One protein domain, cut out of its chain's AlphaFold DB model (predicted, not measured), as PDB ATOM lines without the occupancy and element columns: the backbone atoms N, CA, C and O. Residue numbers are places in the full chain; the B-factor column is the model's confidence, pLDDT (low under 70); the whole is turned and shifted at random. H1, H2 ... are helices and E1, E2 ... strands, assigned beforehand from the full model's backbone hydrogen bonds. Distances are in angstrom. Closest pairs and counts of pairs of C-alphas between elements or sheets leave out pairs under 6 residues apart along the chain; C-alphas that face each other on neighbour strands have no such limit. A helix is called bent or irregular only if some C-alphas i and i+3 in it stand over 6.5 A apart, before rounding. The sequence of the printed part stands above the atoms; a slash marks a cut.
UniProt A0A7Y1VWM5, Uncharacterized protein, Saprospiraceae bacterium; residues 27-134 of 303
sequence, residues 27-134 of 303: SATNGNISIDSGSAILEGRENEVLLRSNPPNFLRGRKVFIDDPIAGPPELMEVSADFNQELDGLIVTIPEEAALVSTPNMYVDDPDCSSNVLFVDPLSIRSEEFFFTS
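AT A GLANCE: This is residues 27 to 134 of the 303 residues of an uncharacterized protein of Saprospiraceae bacterium (UniProt A0A7Y1VWM5). One antiparallel sheet of seven strands is curled like part of a barrel and folded back on itself, so that E1, E2, E5 and E4 face E6 and E7 with E3 as the hinge, while its two edges, E1 and E7, come near each other without pairing. The short helix H1 is over E2, and a tail after E7 leads out to H3, where residues 128 to 134 stick out from the body. The printed part has 108 residues with three named helices and seven named strands, in the order E1 E2 H1 E3 E4 E5 H2 E6 E7 H3, and the sheet's order is E1 - E2 - E5 - E4 - E3 - E6 - E7. The class is mixed, helices and strands, though under half of the residues, 53 of 108, are in named elements. The whole is compact, with a radius of gyration of the C-alphas of 13.9 A and spans of 43 by 34 by 23 A.

IN THESE COORDINATES: E1, residues 33 to 36, begins with C-alpha 33 at (28.273, -2.129, 44.124). E2 takes residues 48 to 53 and is 16.7 A long from first to last C-alpha. H1 is residues 56 to 59; it is neither bent nor irregular, but only just: C-alphas 56 and 59 are 6.3 A apart. E3 is residues 64 to 67. E4, residues 76 to 84, is the longest strand at 23.6 A and ends with C-alpha 84 at (28.509, -9.700, 57.315). E5 is residues 89 to 93, 13.1 A, and H2 is residues 96 to 99. E6 is residues 105 to 109, 13.5 A, and E7 is residues 117 to 122, 14.4 A. H3, residues 128 to 133, is 9.1 A long and ends with C-alpha 133 at (16.764, -28.349, 30.125).

HOW THE PARTS SIT: The sheet is strongly twisted, and the way across it turns by 157 degrees from edge to edge. The edge strand E1 forms a hairpin with E2, at 143 degrees, with N 34 and O 52 2.9 A apart. E2 and E5 are antiparallel neighbours at 152 degrees, with N 51 and O 90 at 2.8 A. E3, E4 and E5 form a meander, each strand the antiparallel neighbour of the one before. Its pairing is staggered: E4 pairs with E5 over residues 80 to 84, as N 82 and O 91 at 2.9 A show, and with E3 over residues 76 to 79, as N 77 and O 66 at 2.9 A show. E3 and E6 are antiparallel, with N 65 and O 107 at 2.8 A. E6 and E7 form a hairpin, with N 118 and O 108 at 2.8 A. Between the two edge strands, the closest C-alphas are those of Ile 33 and Val 120, 5.9 A apart. H1 is on the sheet at a height of 6.4 A, and it is only just over E2, on which 3 of its 4 C-alphas fall. H2 is not on the sheet, but only just, with 4 pairs of C-alphas within 10 A. H3 is not on the sheet. In H3, 1 of 2 O i to N i+4 pairs is within hydrogen-bond range, beside 2 of 3 O i to N i+3 pairs; H1 and H2 are too short for an O i to N i+4 pair.

THE WHOLE: The two C-alphas farthest apart are those of Asp 112 and Thr 133, at 44.6 A. The printed part has no cut. The link from E1 to E2, with 11 residues, is long. The mean pLDDT of the printed part is 76.8; 26 residues are under 70, among them residues 27 to 31 and 37 to 46.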
ATOM      1  N   SER A  27      27.921   7.842  39.354       48.91
ATOM      2  CA  SER A  27      29.217   7.138  39.384       48.91
ATOM      3  C   SER A  27      29.269   5.990  40.394       48.91
ATOM      4  O   SER A  27      30.090   5.083  40.243       48.91
ATOM      5  N   ALA A  28      28.346   5.950  41.362       50.66
ATOM      6  CA  ALA A  28      28.139   4.784  42.223       50.66
ATOM      7  C   ALA A  28      27.475   3.597  41.488       50.66
ATOM      8  O   ALA A  28      27.679   2.448  41.879       50.66
ATOM      9  N   THR A  29      26.740   3.860  40.402       52.94
ATOM     10  CA  THR A  29      25.890   2.894  39.679       52.94
ATOM     11  C   THR A  29      26.616   1.994  38.673       52.94
ATOM     12  O   THR A  29      25.991   1.086  38.149       52.94
ATOM     13  N   ASN A  30      27.912   2.188  38.390       50.06
ATOM     14  CA  ASN A  30      28.607   1.436  37.322       50.06
ATOM     15  C   ASN A  30      29.908   0.729  37.748       50.06
ATOM     16  O   ASN A  30      30.798   0.503  36.927       50.06
ATOM     17  N   GLY A  31      30.037   0.342  39.020       56.56
ATOM     18  CA  GLY A  31      31.151  -0.529  39.430       56.56
ATOM     19  C   GLY A  31      31.509  -0.539  40.911       56.56
ATOM     20  O   GLY A  31      32.424  -1.267  41.297       56.56
ATOM     21  N   ASN A  32      30.817   0.247  41.741       71.25
ATOM     22  CA  ASN A  32      31.102   0.305  43.174       71.25
ATOM     23  C   ASN A  32      30.216  -0.601  44.012       71.25
ATOM     24  O   ASN A  32      30.578  -0.827  45.159       71.25
ATOM     25  N   ILE A  33      29.103  -1.107  43.482       79.50
ATOM     26  CA  ILE A  33      28.273  -2.129  44.124       79.50
ATOM     27  C   ILE A  33      28.061  -3.236  43.100       79.50
ATOM     28  O   ILE A  33      27.757  -2.946  41.947       79.50
ATOM     29  N   SER A  34      28.249  -4.488  43.494       82.12
ATOM     30  CA  SER A  34      28.038  -5.635  42.618       82.12
ATOM     31  C   SER A  34      27.398  -6.794  43.366       82.12
ATOM     32  O   SER A  34      27.575  -6.966  44.578       82.12
ATOM     33  N   ILE A  35      26.645  -7.596  42.617       80.81
ATOM     34  CA  ILE A  35      26.084  -8.856  43.095       80.81
ATOM     35  C   ILE A  35      27.136  -9.943  42.871       80.81
ATOM     36  O   ILE A  35      27.489 -10.259  41.730       80.81
ATOM     37  N   ASP A  36      27.637 -10.533  43.954       74.12
ATOM     38  CA  ASP A  36      28.537 -11.679  43.871       74.12
ATOM     39  C   ASP A  36      27.723 -12.948  43.581       74.12
ATOM     40  O   ASP A  36      27.237 -13.650  44.472       74.12
ATOM     41  N   SER A  37      27.564 -13.219  42.287       55.78
ATOM     42  CA  SER A  37      26.858 -14.378  41.733       55.78
ATOM     43  C   SER A  37      27.658 -15.688  41.833       55.78
ATOM     44  O   SER A  37      27.151 -16.740  41.448       55.78
ATOM     45  N   GLY A  38      28.885 -15.659  42.373       50.88
ATOM     46  CA  GLY A  38      29.751 -16.831  42.548       50.88
ATOM     47  C   GLY A  38      29.527 -17.621  43.842       50.88
ATOM     48  O   GLY A  38      30.305 -18.524  44.152       50.88
ATOM     49  N   SER A  39      28.497 -17.300  44.625       43.34
ATOM     50  CA  SER A  39      28.390 -17.781  46.003       43.34
ATOM     51  C   SER A  39      27.786 -19.181  46.119       43.34
ATOM     52  O   SER A  39      26.683 -19.373  46.616       43.34
ATOM     53  N   ALA A  40      28.628 -20.179  45.863       39.19
ATOM     54  CA  ALA A  40      28.642 -21.447  46.597       39.19
ATOM     55  C   ALA A  40      28.926 -21.263  48.117       39.19
ATOM     56  O   ALA A  40      29.481 -22.149  48.755       39.19
ATOM     57  N   ILE A  41      28.623 -20.093  48.699       43.69
ATOM     58  CA  ILE A  41      29.148 -19.631  49.998       43.69
ATOM     59  C   ILE A  41      28.078 -19.636  51.098       43.69
ATOM     60  O   ILE A  41      28.405 -19.511  52.272       43.69
ATOM     61  N   LEU A  42      26.808 -19.872  50.772       48.41
ATOM     62  CA  LEU A  42      25.762 -20.008  51.786       48.41
ATOM     63  C   LEU A  42      25.184 -21.420  51.716       48.41
ATOM     64  O   LEU A  42      24.039 -21.633  51.327       48.41
ATOM     65  N   GLU A  43      26.026 -22.403  52.048       41.62
ATOM     66  CA  GLU A  43      25.600 -23.792  52.230       41.62
ATOM     67  C   GLU A  43      24.331 -23.828  53.102       41.62
ATOM     68  O   GLU A  43      24.338 -23.422  54.265       41.62
ATOM     69  N   GLY A  44      23.217 -24.281  52.517       48.47
ATOM     70  CA  GLY A  44      21.938 -24.430  53.211       48.47
ATOM     71  C   GLY A  44      21.050 -23.183  53.289       48.47
ATOM     72  O   GLY A  44      20.084 -23.210  54.050       48.47
ATOM     73  N   ARG A  45      21.332 -22.109  52.537       57.94
ATOM     74  CA  ARG A  45      20.458 -20.923  52.467       57.94
ATOM     75  C   ARG A  45      20.018 -20.631  51.037       57.94
ATOM     76  O   ARG A  45      20.576 -19.795  50.331       57.94
ATOM     77  N   GLU A  46      19.008 -21.375  50.616       61.81
ATOM     78  CA  GLU A  46      18.270 -21.131  49.380       61.81
ATOM     79  C   GLU A  46      17.654 -19.717  49.476       61.81
ATOM     80  O   GLU A  46      16.984 -19.413  50.460       61.81
ATOM     81  N   ASN A  47      17.912 -18.845  48.491       75.44
ATOM     82  CA  ASN A  47      17.423 -17.452  48.376       75.44
ATOM     83  C   ASN A  47      18.259 -16.323  49.008       75.44
ATOM     84  O   ASN A  47      17.748 -15.216  49.163       75.44
ATOM     85  N   GLU A  48      19.536 -16.529  49.328       81.19
ATOM     86  CA  GLU A  48      20.413 -15.425  49.749       81.19
ATOM     87  C   GLU A  48      21.407 -15.013  48.654       81.19
ATOM     88  O   GLU A  48      21.978 -15.850  47.957       81.19
ATOM     89  N   VAL A  49      21.640 -13.704  48.517       84.62
ATOM     90  CA  VAL A  49      22.659 -13.137  47.622       84.62
ATOM     91  C   VAL A  49      23.602 -12.220  48.392       84.62
ATOM     92  O   VAL A  49      23.199 -11.541  49.336       84.62
ATOM     93  N   LEU A  50      24.872 -12.190  47.985       87.31
ATOM     94  CA  LEU A  50      25.880 -11.321  48.585       87.31
ATOM     95  C   LEU A  50      26.059 -10.062  47.735       87.31
ATOM     96  O   LEU A  50      26.514 -10.130  46.593       87.31
ATOM     97  N   LEU A  51      25.754  -8.909  48.322       88.50
ATOM     98  CA  LEU A  51      26.110  -7.608  47.775       88.50
ATOM     99  C   LEU A  51      27.468  -7.170  48.304       88.50
ATOM    100  O   LEU A  51      27.711  -7.172  49.513       88.50
ATOM    101  N   ARG A  52      28.342  -6.739  47.400       88.88
ATOM    102  CA  ARG A  52      29.645  -6.169  47.745       88.88
ATOM    103  C   ARG A  52      29.739  -4.748  47.257       88.88
ATOM    104  O   ARG A  52      29.159  -4.411  46.230       88.88
ATOM    105  N   SER A  53      30.508  -3.937  47.973       87.81
ATOM    106  CA  SER A  53      30.836  -2.595  47.522       87.81
ATOM    107  C   SER A  53      32.307  -2.252  47.691       87.81
ATOM    108  O   SER A  53      33.005  -2.816  48.533       87.81
ATOM    109  N   ASN A  54      32.779  -1.277  46.922       83.94
ATOM    110  CA  ASN A  54      34.081  -0.655  47.111       83.94
ATOM    111  C   ASN A  54      33.902   0.855  47.360       83.94
ATOM    112  O   ASN A  54      33.583   1.582  46.421       83.94
ATOM    113  N   PRO A  55      34.099   1.350  48.597       84.19
ATOM    114  CA  PRO A  55      34.573   0.630  49.786       84.19
ATOM    115  C   PRO A  55      33.486  -0.250  50.454       84.19
ATOM    116  O   PRO A  55      32.308   0.107  50.397       84.19
ATOM    117  N   PRO A  56      33.844  -1.337  51.173       80.06
ATOM    118  CA  PRO A  56      32.873  -2.255  51.802       80.06
ATOM    119  C   PRO A  56      31.957  -1.610  52.847       80.06
ATOM    120  O   PRO A  56      30.792  -1.965  53.000       80.06
ATOM    121  N   ASN A  57      32.473  -0.607  53.561       83.62
ATOM    122  CA  ASN A  57      31.715   0.090  54.601       83.62
ATOM    123  C   ASN A  57      30.521   0.887  54.057       83.62
ATOM    124  O   ASN A  57      29.676   1.289  54.852       83.62
ATOM    125  N   PHE A  58      30.442   1.114  52.741       86.19
ATOM    126  CA  PHE A  58      29.323   1.822  52.122       86.19
ATOM    127  C   PHE A  58      27.976   1.131  52.389       86.19
ATOM    128  O   PHE A  58      26.987   1.814  52.645       86.19
ATOM    129  N   LEU A  59      27.948  -0.208  52.395       87.62
ATOM    130  CA  LEU A  59      26.726  -0.998  52.592       87.62
ATOM    131  C   LEU A  59      26.294  -1.123  54.061       87.62
ATOM    132  O   LEU A  59      25.222  -1.653  54.353       87.62
ATOM    133  N   ARG A  60      27.105  -0.661  55.020       88.81
ATOM    134  CA  ARG A  60      26.811  -0.857  56.441       88.81
ATOM    135  C   ARG A  60      25.605  -0.016  56.870       88.81
ATOM    136  O   ARG A  60      25.672   1.207  56.889       88.81
ATOM    137  N   GLY A  61      24.543  -0.695  57.306       87.19
ATOM    138  CA  GLY A  61      23.311  -0.052  57.775       87.19
ATOM    139  C   GLY A  61      22.418   0.479  56.653       87.19
ATOM    140  O   GLY A  61      21.465   1.194  56.951       87.19
ATOM    141  N   ARG A  62      22.724   0.142  55.394       89.31
ATOM    142  CA  ARG A  62      21.889   0.469  54.239       89.31
ATOM    143  C   ARG A  62      20.725  -0.498  54.128       89.31
ATOM    144  O   ARG A  62      20.883  -1.692  54.380       89.31
ATOM    145  N   LYS A  63      19.579   0.020  53.703       93.50
ATOM    146  CA  LYS A  63      18.431  -0.802  53.315       93.50
ATOM    147  C   LYS A  63      18.572  -1.276  51.877       93.50
ATOM    148  O   LYS A  63      19.161  -0.584  51.049       93.50
ATOM    149  N   VAL A  64      18.003  -2.439  51.587       92.19
ATOM    150  CA  VAL A  64      17.966  -3.011  50.240       92.19
ATOM    151  C   VAL A  64      16.520  -3.149  49.815       92.19
ATOM    152  O   VAL A  64      15.656  -3.503  50.618       92.19
ATOM    153  N   PHE A  65      16.274  -2.873  48.544       91.56
ATOM    154  CA  PHE A  65      14.970  -2.980  47.931       91.56
ATOM    155  C   PHE A  65      15.048  -3.758  46.626       91.56
ATOM    156  O   PHE A  65      16.086  -3.794  45.965       91.56
ATOM    157  N   ILE A  66      13.923  -4.338  46.239       89.38
ATOM    158  CA  ILE A  66      13.728  -4.979  44.940       89.38
ATOM    159  C   ILE A  66      12.403  -4.522  44.331       89.38
ATOM    160  O   ILE A  66      11.544  -4.007  45.049       89.38
ATOM    161  N   ASP A  67      12.230  -4.723  43.025       87.06
ATOM    162  CA  ASP A  67      10.931  -4.525  42.369       87.06
ATOM    163  C   ASP A  67       9.843  -5.371  43.050       87.06
ATOM    164  O   ASP A  67      10.011  -6.583  43.210       87.06
ATOM    165  N   ASP A  68       8.721  -4.752  43.427       83.69
ATOM    166  CA  ASP A  68       7.582  -5.476  43.991       83.69
ATOM    167  C   ASP A  68       6.887  -6.306  42.888       83.69
ATOM    168  O   ASP A  68       6.328  -5.740  41.937       83.69
ATOM    169  N   PRO A  69       6.887  -7.650  42.989       74.12
ATOM    170  CA  PRO A  69       6.320  -8.523  41.964       74.12
ATOM    171  C   PRO A  69       4.782  -8.489  41.922       74.12
ATOM    172  O   PRO A  69       4.187  -8.885  40.919       74.12
ATOM    173  N   ILE A  70       4.131  -8.041  43.000       77.81
ATOM    174  CA  ILE A  70       2.673  -8.002  43.156       77.81
ATOM    175  C   ILE A  70       2.134  -6.632  42.743       77.81
ATOM    176  O   ILE A  70       1.136  -6.557  42.021       77.81
ATOM    177  N   ALA A  71       2.774  -5.554  43.199       80.31
ATOM    178  CA  ALA A  71       2.344  -4.192  42.895       80.31
ATOM    179  C   ALA A  71       2.824  -3.699  41.517       80.31
ATOM    180  O   ALA A  71       2.142  -2.902  40.868       80.31
ATOM    181  N   GLY A  72       3.946  -4.237  41.031       68.56
ATOM    182  CA  GLY A  72       4.558  -3.879  39.759       68.56
ATOM    183  C   GLY A  72       5.425  -2.613  39.833       68.56
ATOM    184  O   GLY A  72       5.303  -1.797  40.750       68.56
ATOM    185  N   PRO A  73       6.319  -2.407  38.851       68.19
ATOM    186  CA  PRO A  73       7.221  -1.261  38.848       68.19
ATOM    187  C   PRO A  73       6.441   0.063  38.718       68.19
ATOM    188  O   PRO A  73       5.502   0.143  37.917       68.19
ATOM    189  N   PRO A  74       6.835   1.132  39.440       68.31
ATOM    190  CA  PRO A  74       8.108   1.312  40.149       68.31
ATOM    191  C   PRO A  74       8.033   1.043  41.665       68.31
ATOM    192  O   PRO A  74       8.841   1.599  42.409       68.31
ATOM    193  N   GLU A  75       7.038   0.297  42.153       85.00
ATOM    194  CA  GLU A  75       6.938   0.034  43.591       85.00
ATOM    195  C   GLU A  75       8.079  -0.875  44.060       85.00
ATOM    196  O   GLU A  75       8.428  -1.859  43.407       85.00
ATOM    197  N   LEU A  76       8.684  -0.493  45.186       87.69
ATOM    198  CA  LEU A  76       9.856  -1.143  45.756       87.69
ATOM    199  C   LEU A  76       9.485  -1.833  47.067       87.69
ATOM    200  O   LEU A  76       8.903  -1.215  47.960       87.69
ATOM    201  N   MET A  77       9.891  -3.090  47.203       89.50
ATOM    202  CA  MET A  77       9.764  -3.874  48.426       89.50
ATOM    203  C   MET A  77      11.095  -3.872  49.182       89.50
ATOM    204  O   MET A  77      12.124  -4.229  48.612       89.50
ATOM    205  N   GLU A  78      11.088  -3.484  50.462       92.12
ATOM    206  CA  GLU A  78      12.259  -3.616  51.345       92.12
ATOM    207  C   GLU A  78      12.497  -5.097  51.658       92.12
ATOM    208  O   GLU A  78      11.574  -5.808  52.060       92.12
ATOM    209  N   VAL A  79      13.736  -5.554  51.490       91.19
ATOM    210  CA  VAL A  79      14.140  -6.939  51.757       91.19
ATOM    211  C   VAL A  79      15.059  -7.020  52.965       91.19
ATOM    212  O   VAL A  79      15.754  -6.064  53.312       91.19
ATOM    213  N   SER A  80      15.060  -8.183  53.618       91.19
ATOM    214  CA  SER A  80      15.944  -8.428  54.755       91.19
ATOM    215  C   SER A  80      17.395  -8.419  54.287       91.19
ATOM    216  O   SER A  80      17.748  -9.134  53.348       91.19
ATOM    217  N   ALA A  81      18.225  -7.610  54.941       91.44
ATOM    218  CA  ALA A  81      19.619  -7.440  54.576       91.44
ATOM    219  C   ALA A  81      20.489  -7.252  55.823       91.44
ATOM    220  O   ALA A  81      20.251  -6.337  56.611       91.44
ATOM    221  N   ASP A  82      21.514  -8.090  55.979       91.81
ATOM    222  CA  ASP A  82      22.406  -8.087  57.140       91.81
ATOM    223  C   ASP A  82      23.874  -7.990  56.720       91.81
ATOM    224  O   ASP A  82      24.360  -8.732  55.863       91.81
ATOM    225  N   PHE A  83      24.608  -7.054  57.328       90.75
ATOM    226  CA  PHE A  83      26.014  -6.837  56.987       90.75
ATOM    227  C   PHE A  83      26.889  -7.889  57.662       90.75
ATOM    228  O   PHE A  83      27.004  -7.927  58.890       90.75
ATOM    229  N   ASN A  84      27.559  -8.706  56.854       88.88
ATOM    230  CA  ASN A  84      28.509  -9.700  57.315       88.88
ATOM    231  C   ASN A  84      29.931  -9.122  57.260       88.88
ATOM    232  O   ASN A  84      30.459  -8.822  56.190       88.88
ATOM    233  N   GLN A  85      30.555  -8.979  58.433       86.81
ATOM    234  CA  GLN A  85      31.912  -8.437  58.554       86.81
ATOM    235  C   GLN A  85      32.994  -9.362  57.988       86.81
ATOM    236  O   GLN A  85      34.030  -8.869  57.568       86.81
ATOM    237  N   GLU A  86      32.785 -10.677  57.982       85.44
ATOM    238  CA  GLU A  86      33.766 -11.642  57.465       85.44
ATOM    239  C   GLU A  86      33.788 -11.658  55.934       85.44
ATOM    240  O   GLU A  86      34.830 -11.896  55.328       85.44
ATOM    241  N   LEU A  87      32.637 -11.391  55.312       83.69
ATOM    242  CA  LEU A  87      32.476 -11.359  53.858       83.69
ATOM    243  C   LEU A  87      32.612  -9.952  53.260       83.69
ATOM    244  O   LEU A  87      32.495  -9.813  52.041       83.69
ATOM    245  N   ASP A  88      32.826  -8.932  54.101       88.06
ATOM    246  CA  ASP A  88      32.889  -7.515  53.719       88.06
ATOM    247  C   ASP A  88      31.722  -7.102  52.796       88.06
ATOM    248  O   ASP A  88      31.893  -6.414  51.786       88.06
ATOM    249  N   GLY A  89      30.510  -7.547  53.136       89.38
ATOM    250  CA  GLY A  89      29.344  -7.382  52.275       89.38
ATOM    251  C   GLY A  89      28.012  -7.548  52.993       89.38
ATOM    252  O   GLY A  89      27.944  -7.867  54.181       89.38
ATOM    253  N   LEU A  90      26.938  -7.302  52.253       89.69
ATOM    254  CA  LEU A  90      25.566  -7.353  52.738       89.69
ATOM    255  C   LEU A  90      24.895  -8.623  52.209       89.69
ATOM    256  O   LEU A  90      24.808  -8.820  50.998       89.69
ATOM    257  N   ILE A  91      24.463  -9.496  53.114       89.50
ATOM    258  CA  ILE A  91      23.699 -10.698  52.774       89.50
ATOM    259  C   ILE A  91      22.241 -10.284  52.661       89.50
ATOM    260  O   ILE A  91      21.675  -9.782  53.629       89.50
ATOM    261  N   VAL A  92      21.652 -10.479  51.488       89.50
ATOM    262  CA  VAL A  92      20.275 -10.094  51.179       89.50
ATOM    263  C   VAL A  92      19.437 -11.348  50.989       89.50
ATOM    264  O   VAL A  92      19.776 -12.193  50.161       89.50
ATOM    265  N   THR A  93      18.337 -11.456  51.727       88.25
ATOM    266  CA  THR A  93      17.377 -12.556  51.592       88.25
ATOM    267  C   THR A  93      16.291 -12.170  50.592       88.25
ATOM    268  O   THR A  93      15.537 -11.221  50.813       88.25
ATOM    269  N   ILE A  94      16.204 -12.915  49.493       85.56
ATOM    270  CA  ILE A  94      15.217 -12.716  48.436       85.56
ATOM    271  C   ILE A  94      13.911 -13.422  48.832       85.56
ATOM    272  O   ILE A  94      13.932 -14.624  49.102       85.56
ATOM    273  N   PRO A  95      12.774 -12.711  48.885       83.31
ATOM    274  CA  PRO A  95      11.487 -13.333  49.164       83.31
ATOM    275  C   PRO A  95      11.058 -14.234  47.998       83.31
ATOM    276  O   PRO A  95      11.368 -13.964  46.834       83.31
ATOM    277  N   GLU A  96      10.331 -15.307  48.305       78.00
ATOM    278  CA  GLU A  96       9.913 -16.320  47.327       78.00
ATOM    279  C   GLU A  96       9.070 -15.705  46.198       78.00
ATOM    280  O   GLU A  96       9.210 -16.068  45.030       78.00
ATOM    281  N   GLU A  97       8.258 -14.696  46.516       77.56
ATOM    282  CA  GLU A  97       7.425 -13.978  45.554       77.56
ATOM    283  C   GLU A  97       8.257 -13.240  44.500       77.56
ATOM    284  O   GLU A  97       7.859 -13.161  43.337       77.56
ATOM    285  N   ALA A  98       9.426 -12.719  44.880       72.94
ATOM    286  CA  ALA A  98      10.330 -12.049  43.952       72.94
ATOM    287  C   ALA A  98      11.128 -13.031  43.092       72.94
ATOM    288  O   ALA A  98      11.493 -12.695  41.966       72.94
ATOM    289  N   ALA A  99      11.343 -14.258  43.577       66.38
ATOM    290  CA  ALA A  99      11.972 -15.326  42.803       66.38
ATOM    291  C   ALA A  99      11.104 -15.808  41.624       66.38
ATOM    292  O   ALA A  99      11.619 -16.410  40.681       66.38
ATOM    293  N   LEU A 100       9.798 -15.507  41.634       66.06
ATOM    294  CA  LEU A 100       8.892 -15.769  40.509       66.06
ATOM    295  C   LEU A 100       9.130 -14.829  39.317       66.06
ATOM    296  O   LEU A 100       8.739 -15.146  38.192       66.06
ATOM    297  N   VAL A 101       9.763 -13.676  39.544       68.19
ATOM    298  CA  VAL A 101      10.153 -12.745  38.485       68.19
ATOM    299  C   VAL A 101      11.549 -13.136  38.010       68.19
ATOM    300  O   VAL A 101      12.480 -13.252  38.797       68.19
ATOM    301  N   SER A 102      11.720 -13.345  36.703       63.25
ATOM    302  CA  SER A 102      12.981 -13.867  36.155       63.25
ATOM    303  C   SER A 102      14.181 -12.941  36.376       63.25
ATOM    304  O   SER A 102      15.319 -13.407  36.406       63.25
ATOM    305  N   THR A 103      13.937 -11.629  36.471       73.56
ATOM    306  CA  THR A 103      14.993 -10.614  36.588       73.56
ATOM    307  C   THR A 103      14.544  -9.364  37.360       73.56
ATOM    308  O   THR A 103      14.329  -8.324  36.731       73.56
ATOM    309  N   PRO A 104      14.338  -9.433  38.688       80.06
ATOM    310  CA  PRO A 104      14.010  -8.247  39.471       80.06
ATOM    311  C   PRO A 104      15.217  -7.302  39.544       80.06
ATOM    312  O   PRO A 104      16.364  -7.746  39.676       80.06
ATOM    313  N   ASN A 105      14.965  -5.996  39.461       85.88
ATOM    314  CA  ASN A 105      15.989  -4.995  39.732       85.88
ATOM    315  C   ASN A 105      16.226  -4.891  41.238       85.88
ATOM    316  O   ASN A 105      15.290  -5.017  42.030       85.88
ATOM    317  N   MET A 106      17.477  -4.642  41.626       87.25
ATOM    318  CA  MET A 106      17.857  -4.429  43.017       87.25
ATOM    319  C   MET A 106      18.362  -3.010  43.240       87.25
ATOM    320  O   MET A 106      19.094  -2.446  42.420       87.25
ATOM    321  N   TYR A 107      17.993  -2.469  44.396       89.94
ATOM    322  CA  TYR A 107      18.312  -1.122  44.817       89.94
ATOM    323  C   TYR A 107      18.852  -1.096  46.247       89.94
ATOM    324  O   TYR A 107      18.460  -1.905  47.084       89.94
ATOM    325  N   VAL A 108      19.722  -0.139  46.552       90.75
ATOM    326  CA  VAL A 108      20.259   0.105  47.902       90.75
ATOM    327  C   VAL A 108      19.933   1.537  48.299       90.75
ATOM    328  O   VAL A 108      20.023   2.420  47.451       90.75
ATOM    329  N   ASP A 109      19.553   1.794  49.553       90.00
ATOM    330  CA  ASP A 109      19.325   3.174  49.994       90.00
ATOM    331  C   ASP A 109      20.598   4.012  49.887       90.00
ATOM    332  O   ASP A 109      21.693   3.579  50.259       90.00
ATOM    333  N   ASP A 110      20.423   5.233  49.394       86.19
ATOM    334  CA  ASP A 110      21.419   6.278  49.522       86.19
ATOM    335  C   ASP A 110      20.726   7.644  49.690       86.19
ATOM    336  O   ASP A 110      20.226   8.203  48.710       86.19
ATOM    337  N   PRO A 111      20.673   8.207  50.913       79.38
ATOM    338  CA  PRO A 111      20.027   9.480  51.207       79.38
ATOM    339  C   PRO A 111      20.787  10.657  50.597       79.38
ATOM    340  O   PRO A 111      20.253  11.764  50.545       79.38
ATOM    341  N   ASP A 112      22.023  10.431  50.149       77.31
ATOM    342  CA  ASP A 112      22.809  11.431  49.445       77.31
ATOM    343  C   ASP A 112      22.326  11.591  47.991       77.31
ATOM    344  O   ASP A 112      22.640  12.591  47.343       77.31
ATOM    345  N   CYS A 113      21.495  10.665  47.492       74.88
ATOM    346  CA  CYS A 113      20.967  10.685  46.135       74.88
ATOM    347  C   CYS A 113      19.528  11.178  46.021       74.88
ATOM    348  O   CYS A 113      18.669  10.919  46.856       74.88
ATOM    349  N   SER A 114      19.238  11.874  44.915       70.38
ATOM    350  CA  SER A 114      17.920  12.482  44.661       70.38
ATOM    351  C   SER A 114      16.758  11.477  44.594       70.38
ATOM    352  O   SER A 114      15.622  11.832  44.908       70.38
ATOM    353  N   SER A 115      17.041  10.225  44.224       70.06
ATOM    354  CA  SER A 115      16.107   9.092  44.230       70.06
ATOM    355  C   SER A 115      16.006   8.386  45.588       70.06
ATOM    356  O   SER A 115      15.163   7.509  45.739       70.06
ATOM    357  N   ASN A 116      16.851   8.735  46.565       79.25
ATOM    358  CA  ASN A 116      17.089   8.030  47.835       79.25
ATOM    359  C   ASN A 116      17.516   6.555  47.704       79.25
ATOM    360  O   ASN A 116      17.678   5.874  48.715       79.25
ATOM    361  N   VAL A 117      17.678   6.052  46.479       83.38
ATOM    362  CA  VAL A 117      18.091   4.682  46.176       83.38
ATOM    363  C   VAL A 117      19.028   4.654  44.970       83.38
ATOM    364  O   VAL A 117      18.851   5.422  44.018       83.38
ATOM    365  N   LEU A 118      19.997   3.747  45.003       85.12
ATOM    366  CA  LEU A 118      20.932   3.439  43.929       85.12
ATOM    367  C   LEU A 118      20.572   2.108  43.286       85.12
ATOM    368  O   LEU A 118      20.327   1.134  43.991       85.12
ATOM    369  N   PHE A 119      20.591   2.061  41.958       83.50
ATOM    370  CA  PHE A 119      20.502   0.813  41.206       83.50
ATOM    371  C   PHE A 119      21.825   0.043  41.308       83.50
ATOM    372  O   PHE A 119      22.888   0.644  41.149       83.50
ATOM    373  N   VAL A 120      21.752  -1.263  41.576       81.44
ATOM    374  CA  VAL A 120      22.933  -2.137  41.647       81.44
ATOM    375  C   VAL A 120      23.143  -2.843  40.313       81.44
ATOM    376  O   VAL A 120      23.991  -2.441  39.533       81.44
ATOM    377  N   ASP A 121      22.365  -3.890  40.064       76.50
ATOM    378  CA  ASP A 121      22.352  -4.691  38.846       76.50
ATOM    379  C   ASP A 121      21.087  -5.567  38.879       76.50
ATOM    380  O   ASP A 121      20.548  -5.831  39.965       76.50
ATOM    381  N   PRO A 122      20.578  -6.033  37.725       75.25
ATOM    382  CA  PRO A 122      19.444  -6.942  37.712       75.25
ATOM    383  C   PRO A 122      19.868  -8.316  38.243       75.25
ATOM    384  O   PRO A 122      20.894  -8.873  37.839       75.25
ATOM    385  N   LEU A 123      19.045  -8.904  39.109       74.25
ATOM    386  CA  LEU A 123      19.220 -10.295  39.507       74.25
ATOM    387  C   LEU A 123      18.915 -11.206  38.314       74.25
ATOM    388  O   LEU A 123      17.980 -10.967  37.559       74.25
ATOM    389  N   SER A 124      19.688 -12.276  38.142       72.06
ATOM    390  CA  SER A 124      19.407 -13.312  37.143       72.06
ATOM    391  C   SER A 124      18.916 -14.556  37.868       72.06
ATOM    392  O   SER A 124      19.713 -15.405  38.269       72.06
ATOM    393  N   ILE A 125      17.603 -14.639  38.080       69.88
ATOM    394  CA  ILE A 125      16.979 -15.766  38.771       69.88
ATOM    395  C   ILE A 125      16.611 -16.809  37.714       69.88
ATOM    396  O   ILE A 125      15.893 -16.535  36.749       69.88
ATOM    397  N   ARG A 126      17.166 -18.014  37.848       70.50
ATOM    398  CA  ARG A 126      16.888 -19.137  36.947       70.50
ATOM    399  C   ARG A 126      15.933 -20.101  37.629       70.50
ATOM    400  O   ARG A 126      16.145 -20.462  38.781       70.50
ATOM    401  N   SER A 127      14.894 -20.516  36.906       67.44
ATOM    402  CA  SER A 127      13.995 -21.564  37.377       67.44
ATOM    403  C   SER A 127      14.737 -22.891  37.497       67.44
ATOM    404  O   SER A 127      15.731 -23.126  36.810       67.44
ATOM    405  N   GLU A 128      14.206 -23.792  38.316       67.44
ATOM    406  CA  GLU A 128      14.718 -25.156  38.440       67.44
ATOM    407  C   GLU A 128      14.836 -25.851  37.065       67.44
ATOM    408  O   GLU A 128      15.846 -26.479  36.755       67.44
ATOM    409  N   GLU A 129      13.857 -25.639  36.179       67.69
ATOM    410  CA  GLU A 129      13.833 -26.199  34.824       67.69
ATOM    411  C   GLU A 129      15.046 -25.792  33.968       67.69
ATOM    412  O   GLU A 129      15.508 -26.594  33.155       67.69
ATOM    413  N   PHE A 130      15.619 -24.597  34.171       72.06
ATOM    414  CA  PHE A 130      16.831 -24.163  33.466       72.06
ATOM    415  C   PHE A 130      17.995 -25.134  33.699       72.06
ATOM    416  O   PHE A 130      18.713 -25.459  32.757       72.06
ATOM    417  N   PHE A 131      18.156 -25.645  34.919       71.94
ATOM    418  CA  PHE A 131      19.247 -26.559  35.272       71.94
ATOM    419  C   PHE A 131      19.091 -27.956  34.658       71.94
ATOM    420  O   PHE A 131      20.071 -28.686  34.528       71.94
ATOM    421  N   PHE A 132      17.874 -28.324  34.254       71.56
ATOM    422  CA  PHE A 132      17.577 -29.627  33.662       71.56
ATOM    423  C   PHE A 132      17.465 -29.601  32.135       71.56
ATOM    424  O   PHE A 132      17.645 -30.637  31.497       71.56
ATOM    425  N   THR A 133      17.144 -28.447  31.546       70.56
ATOM    426  CA  THR A 133      16.764 -28.349  30.125       70.56
ATOM    427  C   THR A 133      17.665 -27.443  29.296       70.56
ATOM    428  O   THR A 133      17.633 -27.517  28.069       70.56
ATOM    429  N   SER A 134      18.458 -26.579  29.932       72.94
ATOM    430  CA  SER A 134      19.283 -25.606  29.224       72.94
ATOM    431  C   SER A 134      20.624 -26.199  28.812       72.94
ATOM    432  O   SER A 134      21.446 -26.531  29.665       72.94
TER     433      SER A 134